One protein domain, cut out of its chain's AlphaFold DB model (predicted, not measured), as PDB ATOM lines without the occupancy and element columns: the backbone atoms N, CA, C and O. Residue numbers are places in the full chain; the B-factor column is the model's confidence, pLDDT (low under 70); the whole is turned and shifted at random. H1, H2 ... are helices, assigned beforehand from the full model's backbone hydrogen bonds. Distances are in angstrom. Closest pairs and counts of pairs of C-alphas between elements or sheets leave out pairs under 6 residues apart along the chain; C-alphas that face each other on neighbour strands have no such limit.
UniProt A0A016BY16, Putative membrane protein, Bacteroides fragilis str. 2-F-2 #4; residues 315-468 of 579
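What this domain is: This is residues 315 to 468 of the 579 residues of the protein "Putative membrane protein" of Bacteroides fragilis str. 2-F-2 #4 (UniProt A0A016BY16). Three long helices, H6, H7 and H8, run roughly lengthwise round the shorter H1, which sits between them as the core, while the short helices H2 to H5 wind round the end where H6 begins. Residues 432 to 437, of which 436 and 437 belong to H8, stick out at that same end. The printed part has 154 residues with eight named helices, H1 to H8 in chain order, and no named strand; its class is all helix. It is compact, with a radius of gyration of the C-alphas of 16.9 A and spans of 48 by 35 by 23 A.

Where its parts are: H1, residues 315 to 327, begins at C-alpha 315 (43.172, 6.292, -38.580) and is 17.4 A long. H2 is residues 330 to 335, H3 339 to 347, H4 351 to 360 and H5 365 to 370. H6, residues 374 to 400, begins at C-alpha 374 (30.521, 34.483, -40.301) and is 37.7 A long, with a kink of 40 degrees near residue 388. H7, residues 404 to 429, is 35.3 A long, with a kink of 35 degrees near residue 419. H8, residues 436 to 466, is 45.5 A long and ends at C-alpha 466 (42.186, 1.588, -25.015).

How they stand to each other: H6 is the hub, touching five helices. H1, H6 and H8 form a bundle, three helices together. H1 touches H6 at a shallow tilt of 26 degrees, opposite ways; their closest C-alphas, of Val 318 and Ala 395, are 5.8 A apart. H8 touches H1 with residues 450 to 461 alone, closest at the C-alphas of Leu 319 and Ala 457, 5.6 A. H6 and H8 touch the same way at 29 degrees, a shallow tilt, closest at the C-alphas of Ala 395 and Val 461, 5.6 A. H1 touches H7 at a tilt of 37 degrees, only just steep, the C-alphas of Phe 317 and Ile 411 being closest at 5.3 A. H7 and H8 form a helical hairpin but only just touch, with 3 pairs of C-alphas within 8 A, the closest of Val 429 and Arg 442 at 6.1 A. With residues 374 to 379 alone H6 touches H2, closest at the C-alphas of Ser 335 and Ser 376, 4.7 A. H3 touches H6 about perpendicular, at 89 degrees, closest at the C-alphas of Gln 342 and Tyr 375, 6.4 A. H5 touches H6 only at the corner, the C-alphas of Val 368 and Pro 374 being closest at 4.9 A. H4 and H5 only just touch, only at the corner, with 3 pairs of C-alphas within 8 A, the closest of Val 358 and Leu 365 at 6.1 A. H4 and H8 are apart. Every O i to N i+4 pair is within hydrogen-bond range in H1 to H5; H6 has 20 of 23, H7 19 of 22 and H8 26 of 27.

The domain as a whole: The C-alphas farthest apart, of Thr 433 and Asn 468, are 51.8 A apart. The printed part has no cut and no long link. The mean pLDDT of the printed part is 79.6; residues 400 to 403, 432 to 434 and 464 to 468 are under 70.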
ATOM      1  N   PHE A 315      42.816   4.884 -38.680       85.62
ATOM      2  CA  PHE A 315      43.172   6.292 -38.580       85.62
ATOM      3  C   PHE A 315      43.064   7.001 -39.928       85.62
ATOM      4  O   PHE A 315      42.367   8.010 -40.027       85.62
ATOM      5  N   PHE A 316      43.676   6.451 -40.979       87.06
ATOM      6  CA  PHE A 316      43.589   7.042 -42.312       87.06
ATOM      7  C   PHE A 316      42.153   7.093 -42.828       87.06
ATOM      8  O   PHE A 316      41.768   8.097 -43.414       87.06
ATOM      9  N   PHE A 317      41.336   6.068 -42.598       88.62
ATOM     10  CA  PHE A 317      39.937   6.090 -43.018       88.62
ATOM     11  C   PHE A 317      39.119   7.164 -42.302       88.62
ATOM     12  O   PHE A 317      38.422   7.940 -42.959       88.62
ATOM     13  N   VAL A 318      39.247   7.257 -40.977       87.25
ATOM     14  CA  VAL A 318      38.575   8.288 -40.175       87.25
ATOM     15  C   VAL A 318      39.037   9.677 -40.601       87.25
ATOM     16  O   VAL A 318      38.202  10.547 -40.836       87.25
ATOM     17  N   LEU A 319      40.348   9.869 -40.765       88.81
ATOM     18  CA  LEU A 319      40.932  11.126 -41.219       88.81
ATOM     19  C   LEU A 319      40.404  11.506 -42.603       88.81
ATOM     20  O   LEU A 319      39.898  12.604 -42.786       88.81
ATOM     21  N   MET A 320      40.467  10.597 -43.574       89.44
ATOM     22  CA  MET A 320      40.022  10.855 -44.942       89.44
ATOM     23  C   MET A 320      38.525  11.152 -45.022       89.44
ATOM     24  O   MET A 320      38.102  12.035 -45.771       89.44
ATOM     25  N   TYR A 321      37.713  10.467 -44.221       88.06
ATOM     26  CA  TYR A 321      36.286  10.749 -44.137       88.06
ATOM     27  C   TYR A 321      35.999  12.098 -43.462       88.06
ATOM     28  O   TYR A 321      35.174  12.868 -43.961       88.06
ATOM     29  N   ALA A 322      36.708  12.416 -42.375       86.00
ATOM     30  CA  ALA A 322      36.616  13.706 -41.700       86.00
ATOM     31  C   ALA A 322      37.028  14.849 -42.637       86.00
ATOM     32  O   ALA A 322      36.304  15.837 -42.764       86.00
ATOM     33  N   LEU A 323      38.135  14.689 -43.368       86.69
ATOM     34  CA  LEU A 323      38.567  15.622 -44.403       86.69
ATOM     35  C   LEU A 323      37.484  15.762 -45.471       86.69
ATOM     36  O   LEU A 323      37.085  16.877 -45.778       86.69
ATOM     37  N   LYS A 324      36.936  14.657 -45.995       87.62
ATOM     38  CA  LYS A 324      35.864  14.707 -46.998       87.62
ATOM     39  C   LYS A 324      34.671  15.528 -46.505       87.62
ATOM     40  O   LYS A 324      34.206  16.394 -47.231       87.62
ATOM     41  N   ARG A 325      34.162  15.278 -45.297       82.81
ATOM     42  CA  ARG A 325      32.959  15.968 -44.798       82.81
ATOM     43  C   ARG A 325      33.166  17.454 -44.532       82.81
ATOM     44  O   ARG A 325      32.238  18.232 -44.756       82.81
ATOM     45  N   ASN A 326      34.354  17.827 -44.069       81.62
ATOM     46  CA  ASN A 326      34.662  19.203 -43.696       81.62
ATOM     47  C   ASN A 326      35.147  20.028 -44.894       81.62
ATOM     48  O   ASN A 326      34.649  21.125 -45.129       81.62
ATOM     49  N   ILE A 327      36.057  19.475 -45.694       82.06
ATOM     50  CA  ILE A 327      36.715  20.171 -46.806       82.06
ATOM     51  C   ILE A 327      35.844  20.196 -48.062       82.06
ATOM     52  O   ILE A 327      35.839  21.184 -48.791       82.06
ATOM     53  N   VAL A 328      35.064  19.140 -48.321       80.38
ATOM     54  CA  VAL A 328      34.102  19.098 -49.440       80.38
ATOM     55  C   VAL A 328      32.805  19.801 -49.031       80.38
ATOM     56  O   VAL A 328      31.710  19.263 -49.176       80.38
ATOM     57  N   SER A 329      32.927  21.011 -48.489       80.62
ATOM     58  CA  SER A 329      31.798  21.877 -48.163       80.62
ATOM     59  C   SER A 329      32.040  23.277 -48.714       80.62
ATOM     60  O   SER A 329      33.156  23.794 -48.668       80.62
ATOM     61  N   ASP A 330      30.986  23.908 -49.231       78.50
ATOM     62  CA  ASP A 330      31.094  25.274 -49.748       78.50
ATOM     63  C   ASP A 330      31.407  26.270 -48.620       78.50
ATOM     64  O   ASP A 330      32.116  27.244 -48.836       78.50
ATOM     65  N   ILE A 331      30.979  25.976 -47.388       82.25
ATOM     66  CA  ILE A 331      31.287  26.777 -46.193       82.25
ATOM     67  C   ILE A 331      32.785  26.799 -45.907       82.25
ATOM     68  O   ILE A 331      33.313  27.855 -45.579       82.25
ATOM     69  N   PHE A 332      33.482  25.674 -46.085       83.38
ATOM     70  CA  PHE A 332      34.935  25.640 -45.937       83.38
ATOM     71  C   PHE A 332      35.647  26.474 -47.008       83.38
ATOM     72  O   PHE A 332      36.622  27.154 -46.719       83.38
ATOM     73  N   LEU A 333      35.157  26.473 -48.251       82.06
ATOM     74  CA  LEU A 333      35.712  27.354 -49.284       82.06
ATOM     75  C   LEU A 333      35.477  28.835 -48.951       82.06
ATOM     76  O   LEU A 333      36.368  29.653 -49.173       82.06
ATOM     77  N   MET A 334      34.307  29.169 -48.400       82.88
ATOM     78  CA  MET A 334      33.970  30.536 -47.996       82.88
ATOM     79  C   MET A 334      34.731  30.989 -46.743       82.88
ATOM     80  O   MET A 334      35.108  32.154 -46.671       82.88
ATOM     81  N   SER A 335      35.030  30.093 -45.795       81.38
ATOM     82  CA  SER A 335      35.834  30.426 -44.607       81.38
ATOM     83  C   SER A 335      37.300  30.731 -44.934       81.38
ATOM     84  O   SER A 335      37.993  31.379 -44.159       81.38
ATOM     85  N   LEU A 336      37.781  30.328 -46.115       81.25
ATOM     86  CA  LEU A 336      39.102  30.707 -46.628       81.25
ATOM     87  C   LEU A 336      39.124  32.105 -47.277       81.25
ATOM     88  O   LEU A 336      40.171  32.529 -47.769       81.25
ATOM     89  N   LEU A 337      37.995  32.817 -47.343       79.25
ATOM     90  CA  LEU A 337      37.936  34.191 -47.848       79.25
ATOM     91  C   LEU A 337      38.265  35.206 -46.746       79.25
ATOM     92  O   LEU A 337      38.172  34.915 -45.559       79.25
ATOM     93  N   GLU A 338      38.628  36.423 -47.150       77.69
ATOM     94  CA  GLU A 338      38.844  37.534 -46.216       77.69
ATOM     95  C   GLU A 338      37.557  37.893 -45.450       77.69
ATOM     96  O   GLU A 338      36.480  37.831 -46.053       77.69
ATOM     97  N   PRO A 339      37.662  38.374 -44.195       80.31
ATOM     98  CA  PRO A 339      36.514  38.748 -43.358       80.31
ATOM     99  C   PRO A 339      35.495  39.646 -44.080       80.31
ATOM    100  O   PRO A 339      34.297  39.374 -44.088       80.31
ATOM    101  N   ALA A 340      35.973  40.661 -44.809       79.25
ATOM    102  CA  ALA A 340      35.115  41.583 -45.557       79.25
ATOM    103  C   ALA A 340      34.301  40.888 -46.667       79.25
ATOM    104  O   ALA A 340      33.115  41.167 -46.837       79.25
ATOM    105  N   LYS A 341      34.911  39.940 -47.389       81.25
ATOM    106  CA  LYS A 341      34.233  39.168 -48.445       81.25
ATOM    107  C   LYS A 341      33.297  38.116 -47.864       81.25
ATOM    108  O   LYS A 341      32.246  37.858 -48.440       81.25
ATOM    109  N   GLN A 342      33.644  37.537 -46.715       82.88
ATOM    110  CA  GLN A 342      32.735  36.656 -45.984       82.88
ATOM    111  C   GLN A 342      31.453  37.400 -45.591       82.88
ATOM    112  O   GLN A 342      30.356  36.896 -45.823       82.88
ATOM    113  N   GLN A 343      31.584  38.616 -45.057       83.50
ATOM    114  CA  GLN A 343      30.440  39.453 -44.694       83.50
ATOM    115  C   GLN A 343      29.610  39.878 -45.905       83.50
ATOM    116  O   GLN A 343      28.385  39.858 -45.829       83.50
ATOM    117  N   GLU A 344      30.246  40.240 -47.018       85.25
ATOM    118  CA  GLU A 344      29.555  40.601 -48.259       85.25
ATOM    119  C   GLU A 344      28.694  39.442 -48.781       85.25
ATOM    120  O   GLU A 344      27.493  39.606 -49.012       85.25
ATOM    121  N   VAL A 345      29.275  38.241 -48.868       83.94
ATOM    122  CA  VAL A 345      28.554  37.038 -49.303       83.94
ATOM    123  C   VAL A 345      27.440  36.689 -48.309       83.94
ATOM    124  O   VAL A 345      26.313  36.441 -48.729       83.94
ATOM    125  N   TYR A 346      27.695  36.756 -47.000       84.94
ATOM    126  CA  TYR A 346      26.688  36.441 -45.979       84.94
ATOM    127  C   TYR A 346      25.518  37.441 -45.974       84.94
ATOM    128  O   TYR A 346      24.357  37.047 -45.862       84.94
ATOM    129  N   ARG A 347      25.797  38.740 -46.153       85.44
ATOM    130  CA  ARG A 347      24.771  39.797 -46.236       85.44
ATOM    131  C   ARG A 347      23.924  39.716 -47.503       85.44
ATOM    132  O   ARG A 347      22.781  40.157 -47.470       85.44
ATOM    133  N   SER A 348      24.461  39.143 -48.581       87.06
ATOM    134  CA  SER A 348      23.724  38.937 -49.837       87.06
ATOM    135  C   SER A 348      22.661  37.830 -49.763       87.06
ATOM    136  O   SER A 348      21.803  37.744 -50.641       87.06
ATOM    137  N   LEU A 349      22.689  36.999 -48.715       86.00
ATOM    138  CA  LEU A 349      21.698  35.951 -48.479       86.00
ATOM    139  C   LEU A 349      20.396  36.523 -47.908       86.00
ATOM    140  O   LEU A 349      20.405  37.477 -47.127       86.00
ATOM    141  N   SER A 350      19.269  35.887 -48.235       87.19
ATOM    142  CA  SER A 350      17.989  36.199 -47.592       87.19
ATOM    143  C   SER A 350      17.958  35.713 -46.140       87.19
ATOM    144  O   SER A 350      18.663  34.772 -45.772       87.19
ATOM    145  N   ASP A 351      17.102  36.293 -45.300       83.62
ATOM    146  CA  ASP A 351      17.048  35.929 -43.875       83.62
ATOM    147  C   ASP A 351      16.608  34.474 -43.652       83.62
ATOM    148  O   ASP A 351      17.084  33.797 -42.738       83.62
ATOM    149  N   VAL A 352      15.787  33.935 -44.559       83.19
ATOM    150  CA  VAL A 352      15.431  32.508 -44.583       83.19
ATOM    151  C   VAL A 352      16.657  31.641 -44.891       83.19
ATOM    152  O   VAL A 352      16.852  30.607 -44.255       83.19
ATOM    153  N   GLN A 353      17.513  32.063 -45.829       83.94
ATOM    154  CA  GLN A 353      18.755  31.356 -46.155       83.94
ATOM    155  C   GLN A 353      19.763  31.418 -45.005       83.94
ATOM    156  O   GLN A 353      20.372  30.397 -44.698       83.94
ATOM    157  N   LYS A 354      19.908  32.569 -44.337       83.50
ATOM    158  CA  LYS A 354      20.776  32.722 -43.157       83.50
ATOM    159  C   LYS A 354      20.317  31.829 -42.009       83.50
ATOM    160  O   LYS A 354      21.115  31.066 -41.473       83.50
ATOM    161  N   THR A 355      19.020  31.850 -41.704       81.62
ATOM    162  CA  THR A 355      18.423  31.016 -40.651       81.62
ATOM    163  C   THR A 355      18.603  29.528 -40.959       81.62
ATOM    164  O   THR A 355      19.043  28.764 -40.103       81.62
ATOM    165  N   ALA A 356      18.344  29.107 -42.202       82.62
ATOM    166  CA  ALA A 356      18.565  27.726 -42.631       82.62
ATOM    167  C   ALA A 356      20.048  27.318 -42.559       82.62
ATOM    168  O   ALA A 356      20.357  26.189 -42.177       82.62
ATOM    169  N   LEU A 357      20.965  28.232 -42.894       82.94
ATOM    170  CA  LEU A 357      22.406  27.999 -42.838       82.94
ATOM    171  C   LEU A 357      22.894  27.831 -41.393       82.94
ATOM    172  O   LEU A 357      23.642  26.896 -41.122       82.94
ATOM    173  N   VAL A 358      22.444  28.683 -40.473       83.38
ATOM    174  CA  VAL A 358      22.813  28.639 -39.048       83.38
ATOM    175  C   VAL A 358      22.242  27.396 -38.364       83.38
ATOM    176  O   VAL A 358      22.986  26.661 -37.712       83.38
ATOM    177  N   ILE A 359      20.954  27.093 -38.583       81.38
ATOM    178  CA  ILE A 359      20.307  25.883 -38.047       81.38
ATOM    179  C   ILE A 359      20.977  24.622 -38.599       81.38
ATOM    180  O   ILE A 359      21.279  23.701 -37.842       81.38
ATOM    181  N   GLY A 360      21.255  24.586 -39.907       78.00
ATOM    182  CA  GLY A 360      21.889  23.440 -40.562       78.00
ATOM    183  C   GLY A 360      23.300  23.119 -40.053       78.00
ATOM    184  O   GLY A 360      23.772  22.007 -40.277       78.00
ATOM    185  N   HIS A 361      23.950  24.062 -39.363       80.19
ATOM    186  CA  HIS A 361      25.312  23.939 -38.826       80.19
ATOM    187  C   HIS A 361      25.377  24.014 -37.292       80.19
ATOM    188  O   HIS A 361      26.469  24.086 -36.726       80.19
ATOM    189  N   GLU A 362      24.220  23.982 -36.616       79.81
ATOM    190  CA  GLU A 362      24.087  24.072 -35.152       79.81
ATOM    191  C   GLU A 362      24.862  25.258 -34.529       79.81
ATOM    192  O   GLU A 362      25.385  25.164 -33.411       79.81
ATOM    193  N   ALA A 363      24.968  26.370 -35.260       81.00
ATOM    194  CA  ALA A 363      25.653  27.586 -34.820       81.00
ATOM    195  C   ALA A 363      24.713  28.530 -34.058       81.00
ATOM    196  O   ALA A 363      23.492  28.428 -34.178       81.00
ATOM    197  N   ASP A 364      25.281  29.433 -33.257       83.06
ATOM    198  CA  ASP A 364      24.512  30.499 -32.614       83.06
ATOM    199  C   ASP A 364      24.299  31.643 -33.615       83.06
ATOM    200  O   ASP A 364      25.252  32.187 -34.172       83.06
ATOM    201  N   LEU A 365      23.034  31.987 -33.866       81.62
ATOM    202  CA  LEU A 365      22.655  33.035 -34.813       81.62
ATOM    203  C   LEU A 365      23.260  34.389 -34.425       81.62
ATOM    204  O   LEU A 365      23.782  35.087 -35.290       81.62
ATOM    205  N   ASN A 366      23.250  34.724 -33.134       81.44
ATOM    206  CA  ASN A 366      23.752  36.008 -32.653       81.44
ATOM    207  C   ASN A 366      25.276  36.097 -32.798       81.44
ATOM    208  O   ASN A 366      25.812  37.150 -33.138       81.44
ATOM    209  N   GLU A 367      25.973  34.985 -32.567       82.94
ATOM    210  CA  GLU A 367      27.429  34.890 -32.707       82.94
ATOM    211  C   GLU A 367      27.851  35.001 -34.180       82.94
ATOM    212  O   GLU A 367      28.782  35.733 -34.510       82.94
ATOM    213  N   VAL A 368      27.113  34.361 -35.096       83.31
ATOM    214  CA  VAL A 368      27.399  34.415 -36.540       83.31
ATOM    215  C   VAL A 368      27.082  35.790 -37.138       83.31
ATOM    216  O   VAL A 368      27.853  36.281 -37.961       83.31
ATOM    217  N   GLU A 369      25.985  36.435 -36.733       81.31
ATOM    218  CA  GLU A 369      25.593  37.751 -37.265       81.31
ATOM    219  C   GLU A 369      26.497  38.894 -36.784       81.31
ATOM    220  O   GLU A 369      26.706  39.866 -37.516       81.31
ATOM    221  N   THR A 370      27.050  38.779 -35.575       83.19
ATOM    222  CA  THR A 370      27.956  39.787 -34.999       83.19
ATOM    223  C   THR A 370      29.432  39.545 -35.331       83.19
ATOM    224  O   THR A 370      30.253  40.446 -35.142       83.19
ATOM    225  N   SER A 371      29.779  38.371 -35.872       83.12
ATOM    226  CA  SER A 371      31.157  38.011 -36.207       83.12
ATOM    227  C   SER A 371      31.708  38.784 -37.413       83.12
ATOM    228  O   SER A 371      31.032  39.056 -38.413       83.12
ATOM    229  N   SER A 372      33.004  39.099 -37.354       80.50
ATOM    230  CA  SER A 372      33.759  39.565 -38.520       80.50
ATOM    231  C   SER A 372      33.940  38.472 -39.579       80.50
ATOM    232  O   SER A 372      34.174  38.787 -40.743       80.50
ATOM    233  N   GLU A 373      33.806  37.202 -39.193       83.75
ATOM    234  CA  GLU A 373      34.049  36.024 -40.028       83.75
ATOM    235  C   GLU A 373      32.898  35.004 -39.908       83.75
ATOM    236  O   GLU A 373      33.048  33.937 -39.302       83.75
ATOM    237  N   PRO A 374      31.720  35.304 -40.484       82.69
ATOM    238  CA  PRO A 374      30.521  34.483 -40.301       82.69
ATOM    239  C   PRO A 374      30.689  33.043 -40.811       82.69
ATOM    240  O   PRO A 374      30.149  32.110 -40.221       82.69
ATOM    241  N   TYR A 375      31.461  32.820 -41.884       83.69
ATOM    242  CA  TYR A 375      31.686  31.472 -42.421       83.69
ATOM    243  C   TYR A 375      32.749  30.694 -41.644       83.69
ATOM    244  O   TYR A 375      32.643  29.468 -41.557       83.69
ATOM    245  N   SER A 376      33.738  31.380 -41.058       82.31
ATOM    246  CA  SER A 376      34.667  30.763 -40.105       82.31
ATOM    247  C   SER A 376      33.912  30.243 -38.879       82.31
ATOM    248  O   SER A 376      34.130  29.093 -38.502       82.31
ATOM    249  N   GLU A 377      32.956  31.009 -38.331       82.69
ATOM    250  CA  GLU A 377      32.195  30.560 -37.151       82.69
ATOM    251  C   GLU A 377      31.148  29.485 -37.425       82.69
ATOM    252  O   GLU A 377      30.954  28.551 -36.639       82.69
ATOM    253  N   LEU A 378      30.520  29.529 -38.598       83.75
ATOM    254  CA  LEU A 378      29.696  28.410 -39.053       83.75
ATOM    255  C   LEU A 378      30.524  27.123 -39.191       83.75
ATOM    256  O   LEU A 378      30.043  26.032 -38.873       83.75
ATOM    257  N   PHE A 379      31.773  27.238 -39.651       82.25
ATOM    258  CA  PHE A 379      32.669  26.099 -39.803       82.25
ATOM    259  C   PHE A 379      33.120  25.525 -38.449       82.25
ATOM    260  O   PHE A 379      32.994  24.316 -38.231       82.25
ATOM    261  N   THR A 380      33.589  26.358 -37.515       79.44
ATOM    262  CA  THR A 380      34.043  25.930 -36.174       79.44
ATOM    263  C   THR A 380      32.912  25.296 -35.357       79.44
ATOM    264  O   THR A 380      33.102  24.232 -34.750       79.44
ATOM    265  N   SER A 381      31.707  25.879 -35.384       79.56
ATOM    266  CA  SER A 381      30.537  25.323 -34.694       79.56
ATOM    267  C   SER A 381      30.148  23.949 -35.248       79.56
ATOM    268  O   SER A 381      29.948  22.995 -34.486       79.56
ATOM    269  N   ARG A 382      30.131  23.796 -36.578       81.00
ATOM    270  CA  ARG A 382      29.848  22.506 -37.223       81.00
ATOM    271  C   ARG A 382      30.872  21.434 -36.830       81.00
ATOM    272  O   ARG A 382      30.490  20.310 -36.490       81.00
ATOM    273  N   VAL A 383      32.164  21.773 -36.878       75.19
ATOM    274  CA  VAL A 383      33.259  20.846 -36.546       75.19
ATOM    275  C   VAL A 383      33.151  20.383 -35.087       75.19
ATOM    276  O   VAL A 383      33.220  19.184 -34.796       75.19
ATOM    277  N   SER A 384      32.926  21.322 -34.166       72.38
ATOM    278  CA  SER A 384      32.892  21.041 -32.728       72.38
ATOM    279  C   SER A 384      31.663  20.237 -32.287       72.38
ATOM    280  O   SER A 384      31.805  19.304 -31.496       72.38
ATOM    281  N   LYS A 385      30.462  20.540 -32.800       74.19
ATOM    282  CA  LYS A 385      29.214  19.917 -32.319       74.19
ATOM    283  C   LYS A 385      28.804  18.678 -33.113       74.19
ATOM    284  O   LYS A 385      28.542  17.628 -32.525       74.19
ATOM    285  N   GLN A 386      28.771  18.776 -34.440       72.56
ATOM    286  CA  GLN A 386      28.194  17.738 -35.300       72.56
ATOM    287  C   GLN A 386      29.242  16.729 -35.785       72.56
ATOM    288  O   GLN A 386      29.027  15.511 -35.762       72.56
ATOM    289  N   GLU A 387      30.399  17.222 -36.227       73.00
ATOM    290  CA  GLU A 387      31.423  16.359 -36.822       73.00
ATOM    291  C   GLU A 387      32.202  15.593 -35.752       73.00
ATOM    292  O   GLU A 387      32.516  14.429 -35.973       73.00
ATOM    293  N   THR A 388      32.408  16.153 -34.555       71.88
ATOM    294  CA  THR A 388      33.066  15.427 -33.453       71.88
ATOM    295  C   THR A 388      32.315  14.141 -33.083       71.88
ATOM    296  O   THR A 388      32.921  13.074 -33.025       71.88
ATOM    297  N   VAL A 389      30.984  14.182 -32.928       73.62
ATOM    298  CA  VAL A 389      30.177  12.976 -32.634       73.62
ATOM    299  C   VAL A 389      30.243  11.961 -33.779       73.62
ATOM    300  O   VAL A 389      30.343  10.754 -33.544       73.62
ATOM    301  N   THR A 390      30.216  12.443 -35.022       77.88
ATOM    302  CA  THR A 390      30.267  11.591 -36.217       77.88
ATOM    303  C   THR A 390      31.632  10.913 -36.359       77.88
ATOM    304  O   THR A 390      31.692   9.711 -36.599       77.88
ATOM    305  N   ILE A 391      32.725  11.658 -36.163       79.00
ATOM    306  CA  ILE A 391      34.107  11.164 -36.213       79.00
ATOM    307  C   ILE A 391      34.352  10.157 -35.086       79.00
ATOM    308  O   ILE A 391      34.921   9.101 -35.346       79.00
ATOM    309  N   VAL A 392      33.857  10.426 -33.870       74.06
ATOM    310  CA  VAL A 392      33.916   9.484 -32.737       74.06
ATOM    311  C   VAL A 392      33.185   8.187 -33.050       74.06
ATOM    312  O   VAL A 392      33.760   7.106 -32.929       74.06
ATOM    313  N   SER A 393      31.946   8.283 -33.528       74.06
ATOM    314  CA  SER A 393      31.148   7.107 -33.889       74.06
ATOM    315  C   SER A 393      31.798   6.305 -35.021       74.06
ATOM    316  O   SER A 393      31.836   5.077 -34.971       74.06
ATOM    317  N   LEU A 394      32.353   6.993 -36.024       80.44
ATOM    318  CA  LEU A 394      33.021   6.361 -37.157       80.44
ATOM    319  C   LEU A 394      34.347   5.715 -36.762       80.44
ATOM    320  O   LEU A 394      34.649   4.642 -37.265       80.44
ATOM    321  N   ALA A 395      35.133   6.330 -35.884       75.94
ATOM    322  CA  ALA A 395      36.387   5.758 -35.408       75.94
ATOM    323  C   ALA A 395      36.160   4.480 -34.608       75.94
ATOM    324  O   ALA A 395      36.842   3.482 -34.841       75.94
ATOM    325  N   ILE A 396      35.147   4.492 -33.738       72.06
ATOM    326  CA  ILE A 396      34.659   3.300 -33.046       72.06
ATOM    327  C   ILE A 396      34.255   2.260 -34.100       72.06
ATOM    328  O   ILE A 396      34.817   1.173 -34.121       72.06
ATOM    329  N   ALA A 397      33.380   2.590 -35.052       72.88
ATOM    330  CA  ALA A 397      32.967   1.641 -36.090       72.88
ATOM    331  C   ALA A 397      34.139   1.105 -36.943       72.88
ATOM    332  O   ALA A 397      34.209  -0.090 -37.210       72.88
ATOM    333  N   ALA A 398      35.088   1.951 -37.340       75.62
ATOM    334  CA  ALA A 398      36.234   1.578 -38.166       75.62
ATOM    335  C   ALA A 398      37.196   0.638 -37.435       75.62
ATOM    336  O   ALA A 398      37.671  -0.328 -38.020       75.62
ATOM    337  N   LEU A 399      37.462   0.885 -36.153       70.06
ATOM    338  CA  LEU A 399      38.302  -0.006 -35.352       70.06
ATOM    339  C   LEU A 399      37.607  -1.331 -35.029       70.06
ATOM    340  O   LEU A 399      38.278  -2.329 -34.774       70.06
ATOM    341  N   PHE A 400      36.271  -1.339 -34.980       63.47
ATOM    342  CA  PHE A 400      35.541  -2.383 -34.264       63.47
ATOM    343  C   PHE A 400      34.554  -3.214 -35.066       63.47
ATOM    344  O   PHE A 400      34.247  -4.325 -34.630       63.47
ATOM    345  N   LEU A 401      34.026  -2.667 -36.155       65.31
ATOM    346  CA  LEU A 401      32.893  -3.212 -36.902       65.31
ATOM    347  C   LEU A 401      33.212  -3.394 -38.385       65.31
ATOM    348  O   LEU A 401      32.676  -4.302 -39.012       65.31
ATOM    349  N   ILE A 402      34.056  -2.530 -38.954       69.75
ATOM    350  CA  ILE A 402      34.306  -2.497 -40.395       69.75
ATOM    351  C   ILE A 402      35.544  -3.348 -40.735       69.75
ATOM    352  O   ILE A 402      36.643  -3.045 -40.263       69.75
ATOM    353  N   PRO A 403      35.408  -4.376 -41.594       69.81
ATOM    354  CA  PRO A 403      36.542  -5.133 -42.111       69.81
ATOM    355  C   PRO A 403      37.547  -4.251 -42.865       69.81
ATOM    356  O   PRO A 403      37.170  -3.339 -43.606       69.81
ATOM    357  N   ARG A 404      38.840  -4.577 -42.755       74.06
ATOM    358  CA  ARG A 404      39.938  -3.863 -43.434       74.06
ATOM    359  C   ARG A 404      39.715  -3.644 -44.947       74.06
ATOM    360  O   ARG A 404      39.985  -2.529 -45.398       74.06
ATOM    361  N   PRO A 405      39.205  -4.610 -45.738       74.75
ATOM    362  CA  PRO A 405      38.893  -4.384 -47.155       74.75
ATOM    363  C   PRO A 405      37.911  -3.227 -47.379       74.75
ATOM    364  O   PRO A 405      38.145  -2.369 -48.231       74.75
ATOM    365  N   LEU A 406      36.854  -3.142 -46.562       77.31
ATOM    366  CA  LEU A 406      35.865  -2.064 -46.637       77.31
ATOM    367  C   LEU A 406      36.439  -0.717 -46.200       77.31
ATOM    368  O   LEU A 406      36.072   0.312 -46.760       77.31
ATOM    369  N   ILE A 407      37.370  -0.709 -45.245       81.31
ATOM    370  CA  ILE A 407      38.087   0.504 -44.832       81.31
ATOM    371  C   ILE A 407      38.924   1.049 -45.986       81.31
ATOM    372  O   ILE A 407      38.861   2.238 -46.284       81.31
ATOM    373  N   ILE A 408      39.669   0.186 -46.678       83.12
ATOM    374  CA  ILE A 408      40.515   0.595 -47.808       83.12
ATOM    375  C   ILE A 408      39.662   1.057 -48.983       83.12
ATOM    376  O   ILE A 408      39.960   2.084 -49.595       83.12
ATOM    377  N   MET A 409      38.573   0.350 -49.270       83.06
ATOM    378  CA  MET A 409      37.603   0.799 -50.259       83.06
ATOM    379  C   MET A 409      36.987   2.151 -49.871       83.06
ATOM    380  O   MET A 409      36.860   3.044 -50.710       83.06
ATOM    381  N   GLY A 410      36.632   2.331 -48.600       85.12
ATOM    382  CA  GLY A 410      36.130   3.588 -48.064       85.12
ATOM    383  C   GLY A 410      37.126   4.732 -48.257       85.12
ATOM    384  O   GLY A 410      36.741   5.801 -48.733       85.12
ATOM    385  N   ILE A 411      38.415   4.489 -47.992       87.56
ATOM    386  CA  ILE A 411      39.500   5.432 -48.296       87.56
ATOM    387  C   ILE A 411      39.497   5.762 -49.795       87.56
ATOM    388  O   ILE A 411      39.408   6.937 -50.152       87.56
ATOM    389  N   ALA A 412      39.499   4.762 -50.680       86.69
ATOM    390  CA  ALA A 412      39.486   4.981 -52.129       86.69
ATOM    391  C   ALA A 412      38.293   5.848 -52.592       86.69
ATOM    392  O   ALA A 412      38.475   6.807 -53.346       86.69
ATOM    393  N   LEU A 413      37.091   5.590 -52.067       84.00
ATOM    394  CA  LEU A 413      35.881   6.371 -52.355       84.00
ATOM    395  C   LEU A 413      35.946   7.819 -51.841       84.00
ATOM    396  O   LEU A 413      35.259   8.701 -52.367       84.00
ATOM    397  N   THR A 414      36.731   8.085 -50.795       85.88
ATOM    398  CA  THR A 414      36.911   9.442 -50.252       85.88
ATOM    399  C   THR A 414      37.967  10.259 -50.993       85.88
ATOM    400  O   THR A 414      37.838  11.482 -51.039       85.88
ATOM    401  N   ILE A 415      38.949   9.617 -51.637       85.62
ATOM    402  CA  ILE A 415      40.026  10.304 -52.369       85.62
ATOM    403  C   ILE A 415      39.468  11.122 -53.539       85.62
ATOM    404  O   ILE A 415      39.802  12.295 -53.679       85.62
ATOM    405  N   TYR A 416      38.584  10.546 -54.356       80.94
ATOM    406  CA  TYR A 416      38.049  11.220 -55.546       80.94
ATOM    407  C   TYR A 416      37.424  12.609 -55.275       80.94
ATOM    408  O   TYR A 416      37.852  13.583 -55.900       80.94
ATOM    409  N   PRO A 417      36.443  12.762 -54.357       81.81
ATOM    410  CA  PRO A 417      35.857  14.075 -54.085       81.81
ATOM    411  C   PRO A 417      36.857  15.050 -53.452       81.81
ATOM    412  O   PRO A 417      36.754  16.255 -53.684       81.81
ATOM    413  N   LEU A 418      37.834  14.548 -52.690       85.88
ATOM    414  CA  LEU A 418      38.886  15.372 -52.098       85.88
ATOM    415  C   LEU A 418      39.824  15.945 -53.157       85.88
ATOM    416  O   LEU A 418      40.080  17.144 -53.130       85.88
ATOM    417  N   VAL A 419      40.267  15.143 -54.130       84.12
ATOM    418  CA  VAL A 419      41.117  15.621 -55.236       84.12
ATOM    419  C   VAL A 419      40.442  16.777 -55.979       84.12
ATOM    420  O   VAL A 419      41.068  17.812 -56.205       84.12
ATOM    421  N   GLY A 420      39.147  16.648 -56.289       81.12
ATOM    422  CA  GLY A 420      38.388  17.715 -56.949       81.12
ATOM    423  C   GLY A 420      38.303  19.006 -56.123       81.12
ATOM    424  O   GLY A 420      38.366  20.102 -56.680       81.12
ATOM    425  N   GLN A 421      38.196  18.897 -54.799       84.31
ATOM    426  CA  GLN A 421      38.174  20.063 -53.913       84.31
ATOM    427  C   GLN A 421      39.553  20.673 -53.684       84.31
ATOM    428  O   GLN A 421      39.664  21.894 -53.643       84.31
ATOM    429  N   CYS A 422      40.615  19.869 -53.621       83.56
ATOM    430  CA  CYS A 422      41.985  20.369 -53.528       83.56
ATOM    431  C   CYS A 422      42.324  21.314 -54.688       83.56
ATOM    432  O   CYS A 422      42.971  22.332 -54.463       83.56
ATOM    433  N   VAL A 423      41.831  21.040 -55.901       83.25
ATOM    434  CA  VAL A 423      41.990  21.943 -57.056       83.25
ATOM    435  C   VAL A 423      41.288  23.286 -56.817       83.25
ATOM    436  O   VAL A 423      41.875  24.342 -57.051       83.25
ATOM    437  N   LYS A 424      40.053  23.276 -56.295       83.44
ATOM    438  CA  LYS A 424      39.317  24.510 -55.965       83.44
ATOM    439  C   LYS A 424      40.004  25.305 -54.857       83.44
ATOM    440  O   LYS A 424      40.180  26.512 -54.994       83.44
ATOM    441  N   ILE A 425      40.443  24.631 -53.796       83.31
ATOM    442  CA  ILE A 425      41.187  25.246 -52.689       83.31
ATOM    443  C   ILE A 425      42.488  25.850 -53.203       83.31
ATOM    444  O   ILE A 425      42.801  26.991 -52.874       83.31
ATOM    445  N   TYR A 426      43.217  25.131 -54.058       82.50
ATOM    446  CA  TYR A 426      44.429  25.642 -54.685       82.50
ATOM    447  C   TYR A 426      44.151  26.922 -55.477       82.50
ATOM    448  O   TYR A 426      44.868  27.903 -55.301       82.50
ATOM    449  N   HIS A 427      43.079  26.974 -56.271       81.56
ATOM    450  CA  HIS A 427      42.691  28.201 -56.969       81.56
ATOM    451  C   HIS A 427      42.334  29.350 -56.015       81.56
ATOM    452  O   HIS A 427      42.737  30.485 -56.262       81.56
ATOM    453  N   VAL A 428      41.631  29.077 -54.912       78.50
ATOM    454  CA  VAL A 428      41.247  30.096 -53.914       78.50
ATOM    455  C   VAL A 428      42.457  30.622 -53.130       78.50
ATOM    456  O   VAL A 428      42.536  31.820 -52.846       78.50
ATOM    457  N   VAL A 429      43.415  29.757 -52.793       77.31
ATOM    458  CA  VAL A 429      44.597  30.092 -51.976       77.31
ATOM    459  C   VAL A 429      45.748  30.645 -52.824       77.31
ATOM    460  O   VAL A 429      46.450  31.559 -52.394       77.31
ATOM    461  N   SER A 430      45.954  30.117 -54.033       72.88
ATOM    462  CA  SER A 430      47.063  30.474 -54.930       72.88
ATOM    463  C   SER A 430      46.705  31.556 -55.954       72.88
ATOM    464  O   SER A 430      47.509  31.833 -56.845       72.88
ATOM    465  N   ASN A 431      45.527  32.180 -55.850       74.75
ATOM    466  CA  ASN A 431      45.069  33.172 -56.818       74.75
ATOM    467  C   ASN A 431      46.122  34.276 -57.034       74.75
ATOM    468  O   ASN A 431      46.442  35.044 -56.122       74.75
ATOM    469  N   HIS A 432      46.687  34.342 -58.243       61.12
ATOM    470  CA  HIS A 432      47.854  35.172 -58.543       61.12
ATOM    471  C   HIS A 432      47.586  36.669 -58.361       61.12
ATOM    472  O   HIS A 432      48.518  37.395 -58.027       61.12
ATOM    473  N   THR A 433      46.326  37.097 -58.450       63.69
ATOM    474  CA  THR A 433      45.899  38.499 -58.338       63.69
ATOM    475  C   THR A 433      45.854  39.045 -56.906       63.69
ATOM    476  O   THR A 433      45.696  40.248 -56.729       63.69
ATOM    477  N   LEU A 434      45.999  38.200 -55.875       68.50
ATOM    478  CA  LEU A 434      45.902  38.633 -54.475       68.50
ATOM    479  C   LEU A 434      47.260  39.053 -53.867       68.50
ATOM    480  O   LEU A 434      48.281  38.415 -54.160       68.50
ATOM    481  N   PRO A 435      47.279  40.054 -52.960       76.81
ATOM    482  CA  PRO A 435      48.456  40.439 -52.177       76.81
ATOM    483  C   PRO A 435      49.074  39.284 -51.372       76.81
ATOM    484  O   PRO A 435      48.383  38.362 -50.931       76.81
ATOM    485  N   ALA A 436      50.389  39.348 -51.135       74.69
ATOM    486  CA  ALA A 436      51.141  38.300 -50.437       74.69
ATOM    487  C   ALA A 436      50.673  38.069 -48.986       74.69
ATOM    488  O   ALA A 436      50.646  36.928 -48.530       74.69
ATOM    489  N   GLN A 437      50.250  39.129 -48.288       75.69
ATOM    490  CA  GLN A 437      49.758  39.061 -46.908       75.69
ATOM    491  C   GLN A 437      48.470  38.228 -46.801       75.69
ATOM    492  O   GLN A 437      48.424  37.256 -46.053       75.69
ATOM    493  N   ILE A 438      47.492  38.504 -47.670       71.12
ATOM    494  CA  ILE A 438      46.227  37.758 -47.767       71.12
ATOM    495  C   ILE A 438      46.479  36.283 -48.107       71.12
ATOM    496  O   ILE A 438      45.862  35.389 -47.534       71.12
ATOM    497  N   LYS A 439      47.421  35.995 -49.015       74.00
ATOM    498  CA  LYS A 439      47.825  34.611 -49.320       74.00
ATOM    499  C   LYS A 439      48.401  33.900 -48.089       74.00
ATOM    500  O   LYS A 439      48.127  32.716 -47.893       74.00
ATOM    501  N   GLY A 440      49.181  34.603 -47.267       77.25
ATOM    502  CA  GLY A 440      49.721  34.090 -46.006       77.25
ATOM    503  C   GLY A 440      48.633  33.761 -44.982       77.25
ATOM    504  O   GLY A 440      48.672  32.692 -44.372       77.25
ATOM    505  N   ASP A 441      47.630  34.625 -44.845       75.31
ATOM    506  CA  ASP A 441      46.512  34.436 -43.911       75.31
ATOM    507  C   ASP A 441      45.636  33.242 -44.304       75.31
ATOM    508  O   ASP A 441      45.368  32.367 -43.479       75.31
ATOM    509  N   ARG A 442      45.313  33.108 -45.597       79.00
ATOM    510  CA  ARG A 442      44.560  31.952 -46.120       79.00
ATOM    511  C   ARG A 442      45.307  30.630 -45.946       79.00
ATOM    512  O   ARG A 442      44.697  29.612 -45.627       79.00
ATOM    513  N   ARG A 443      46.634  30.630 -46.133       80.50
ATOM    514  CA  ARG A 443      47.477  29.446 -45.885       80.50
ATOM    515  C   ARG A 443      47.490  29.061 -44.408       80.50
ATOM    516  O   ARG A 443      47.390  27.875 -44.106       80.50
ATOM    517  N   ARG A 444      47.580  30.038 -43.499       80.94
ATOM    518  CA  ARG A 444      47.512  29.789 -42.052       80.94
ATOM    519  C   ARG A 444      46.159  29.207 -41.648       80.94
ATOM    520  O   ARG A 444      46.145  28.168 -41.001       80.94
ATOM    521  N   ALA A 445      45.050  29.793 -42.102       74.31
ATOM    522  CA  ALA A 445      43.704  29.281 -41.833       74.31
ATOM    523  C   ALA A 445      43.512  27.837 -42.338       74.31
ATOM    524  O   ALA A 445      43.003  26.982 -41.612       74.31
ATOM    525  N   LEU A 446      43.995  27.537 -43.550       82.44
ATOM    526  CA  LEU A 446      43.982  26.182 -44.106       82.44
ATOM    527  C   LEU A 446      44.758  25.191 -43.222       82.44
ATOM    528  O   LEU A 446      44.230  24.135 -42.885       82.44
ATOM    529  N   ILE A 447      45.995  25.525 -42.835       82.94
ATOM    530  CA  ILE A 447      46.841  24.652 -42.004       82.94
ATOM    531  C   ILE A 447      46.206  24.424 -40.629       82.94
ATOM    532  O   ILE A 447      46.123  23.280 -40.186       82.94
ATOM    533  N   THR A 448      45.711  25.478 -39.977       79.69
ATOM    534  CA  THR A 448      45.072  25.378 -38.659       79.69
ATOM    535  C   THR A 448      43.853  24.459 -38.698       79.69
ATOM    536  O   THR A 448      43.754  23.536 -37.889       79.69
ATOM    537  N   ASN A 449      42.966  24.632 -39.682       78.38
ATOM    538  CA  ASN A 449      41.775  23.791 -39.821       78.38
ATOM    539  C   ASN A 449      42.125  22.320 -40.102       78.38
ATOM    540  O   ASN A 449      41.488  21.417 -39.556       78.38
ATOM    541  N   LEU A 450      43.161  22.058 -40.907       83.31
ATOM    542  CA  LEU A 450      43.649  20.697 -41.160       83.31
ATOM    543  C   LEU A 450      44.232  20.043 -39.901       83.31
ATOM    544  O   LEU A 450      43.951  18.872 -39.641       83.31
ATOM    545  N   LEU A 451      45.003  20.790 -39.107       84.06
ATOM    546  CA  LEU A 451      45.571  20.304 -37.847       84.06
ATOM    547  C   LEU A 451      44.487  19.972 -36.818       84.06
ATOM    548  O   LEU A 451      44.599  18.952 -36.142       84.06
ATOM    549  N   ILE A 452      43.422  20.776 -36.735       79.12
ATOM    550  CA  ILE A 452      42.279  20.498 -35.853       79.12
ATOM    551  C   ILE A 452      41.615  19.171 -36.244       79.12
ATOM    552  O   ILE A 452      41.433  18.301 -35.392       79.12
ATOM    553  N   ILE A 453      41.307  18.976 -37.532       81.19
ATOM    554  CA  ILE A 453      40.698  17.728 -38.027       81.19
ATOM    555  C   ILE A 453      41.611  16.528 -37.745       81.19
ATOM    556  O   ILE A 453      41.139  15.482 -37.294       81.19
ATOM    557  N   PHE A 454      42.917  16.684 -37.975       85.56
ATOM    558  CA  PHE A 454      43.909  15.648 -37.698       85.56
ATOM    559  C   PHE A 454      43.956  15.284 -36.212       85.56
ATOM    560  O   PHE A 454      43.885  14.103 -35.874       85.56
ATOM    561  N   ALA A 455      44.038  16.278 -35.324       82.69
ATOM    562  CA  ALA A 455      44.103  16.066 -33.883       82.69
ATOM    563  C   ALA A 455      42.846  15.358 -33.363       82.69
ATOM    564  O   ALA A 455      42.961  14.385 -32.618       82.69
ATOM    565  N   ILE A 456      41.656  15.781 -33.812       79.56
ATOM    566  CA  ILE A 456      40.389  15.131 -33.451       79.56
ATOM    567  C   ILE A 456      40.392  13.671 -33.917       79.56
ATOM    568  O   ILE A 456      40.121  12.781 -33.111       79.56
ATOM    569  N   ALA A 457      40.736  13.401 -35.181       82.06
ATOM    570  CA  ALA A 457      40.794  12.035 -35.700       82.06
ATOM    571  C   ALA A 457      41.808  11.174 -34.926       82.06
ATOM    572  O   ALA A 457      41.504  10.037 -34.570       82.06
ATOM    573  N   PHE A 458      42.985  11.720 -34.616       83.06
ATOM    574  CA  PHE A 458      44.056  10.992 -33.939       83.06
ATOM    575  C   PHE A 458      43.681  10.636 -32.503       83.06
ATOM    576  O   PHE A 458      43.717   9.461 -32.139       83.06
ATOM    577  N   ILE A 459      43.253  11.625 -31.711       80.69
ATOM    578  CA  ILE A 459      42.834  11.425 -30.316       80.69
ATOM    579  C   ILE A 459      41.684  10.422 -30.249       80.69
ATOM    580  O   ILE A 459      41.683   9.524 -29.413       80.69
ATOM    581  N   THR A 460      40.724  10.531 -31.164       74.88
ATOM    582  CA  THR A 460      39.562   9.644 -31.193       74.88
ATOM    583  C   THR A 460      39.955   8.184 -31.445       74.88
ATOM    584  O   THR A 460      39.488   7.286 -30.743       74.88
ATOM    585  N   VAL A 461      40.819   7.925 -32.429       78.50
ATOM    586  CA  VAL A 461      41.268   6.556 -32.737       78.50
ATOM    587  C   VAL A 461      42.184   6.032 -31.621       78.50
ATOM    588  O   VAL A 461      42.102   4.856 -31.272       78.50
ATOM    589  N   LEU A 462      42.985   6.903 -30.995       79.38
ATOM    590  CA  LEU A 462      43.806   6.569 -29.827       79.38
ATOM    591  C   LEU A 462      42.949   6.148 -28.621       79.38
ATOM    592  O   LEU A 462      43.256   5.152 -27.975       79.38
ATOM    593  N   ILE A 463      41.840   6.843 -28.348       70.62
ATOM    594  CA  ILE A 463      40.871   6.428 -27.318       70.62
ATOM    595  C   ILE A 463      40.274   5.061 -27.670       70.62
ATOM    596  O   ILE A 463      40.149   4.201 -26.801       70.62
ATOM    597  N   GLY A 464      39.964   4.821 -28.947       66.62
ATOM    598  CA  GLY A 464      39.500   3.516 -29.422       66.62
ATOM    599  C   GLY A 464      40.491   2.372 -29.161       66.62
ATOM    600  O   GLY A 464      40.061   1.256 -28.875       66.62
ATOM    601  N   LEU A 465      41.803   2.631 -29.170       66.81
ATOM    602  CA  LEU A 465      42.806   1.615 -28.824       66.81
ATOM    603  C   LEU A 465      42.728   1.162 -27.364       66.81
ATOM    604  O   LEU A 465      42.986  -0.005 -27.098       66.81
ATOM    605  N   PHE A 466      42.342   2.018 -26.415       63.84
ATOM    606  CA  PHE A 466      42.186   1.588 -25.015       63.84
ATOM    607  C   PHE A 466      41.078   0.546 -24.839       63.84
ATOM    608  O   PHE A 466      41.137  -0.280 -23.934       63.84
ATOM    609  N   PHE A 467      40.103   0.526 -25.746       59.50
ATOM    610  CA  PHE A 467      39.048  -0.481 -25.779       59.50
ATOM    611  C   PHE A 467      39.451  -1.735 -26.584       59.50
ATOM    612  O   PHE A 467      38.561  -2.472 -27.017       59.50
ATOM    613  N   ASN A 468      40.765  -1.967 -26.792       58.53
ATOM    614  CA  ASN A 468      41.352  -3.007 -27.651       58.53
ATOM    615  C   ASN A 468      40.626  -4.365 -27.525       58.53
ATOM    616  O   ASN A 468      40.771  -5.083 -26.526       58.53
TER     617      ASN A 468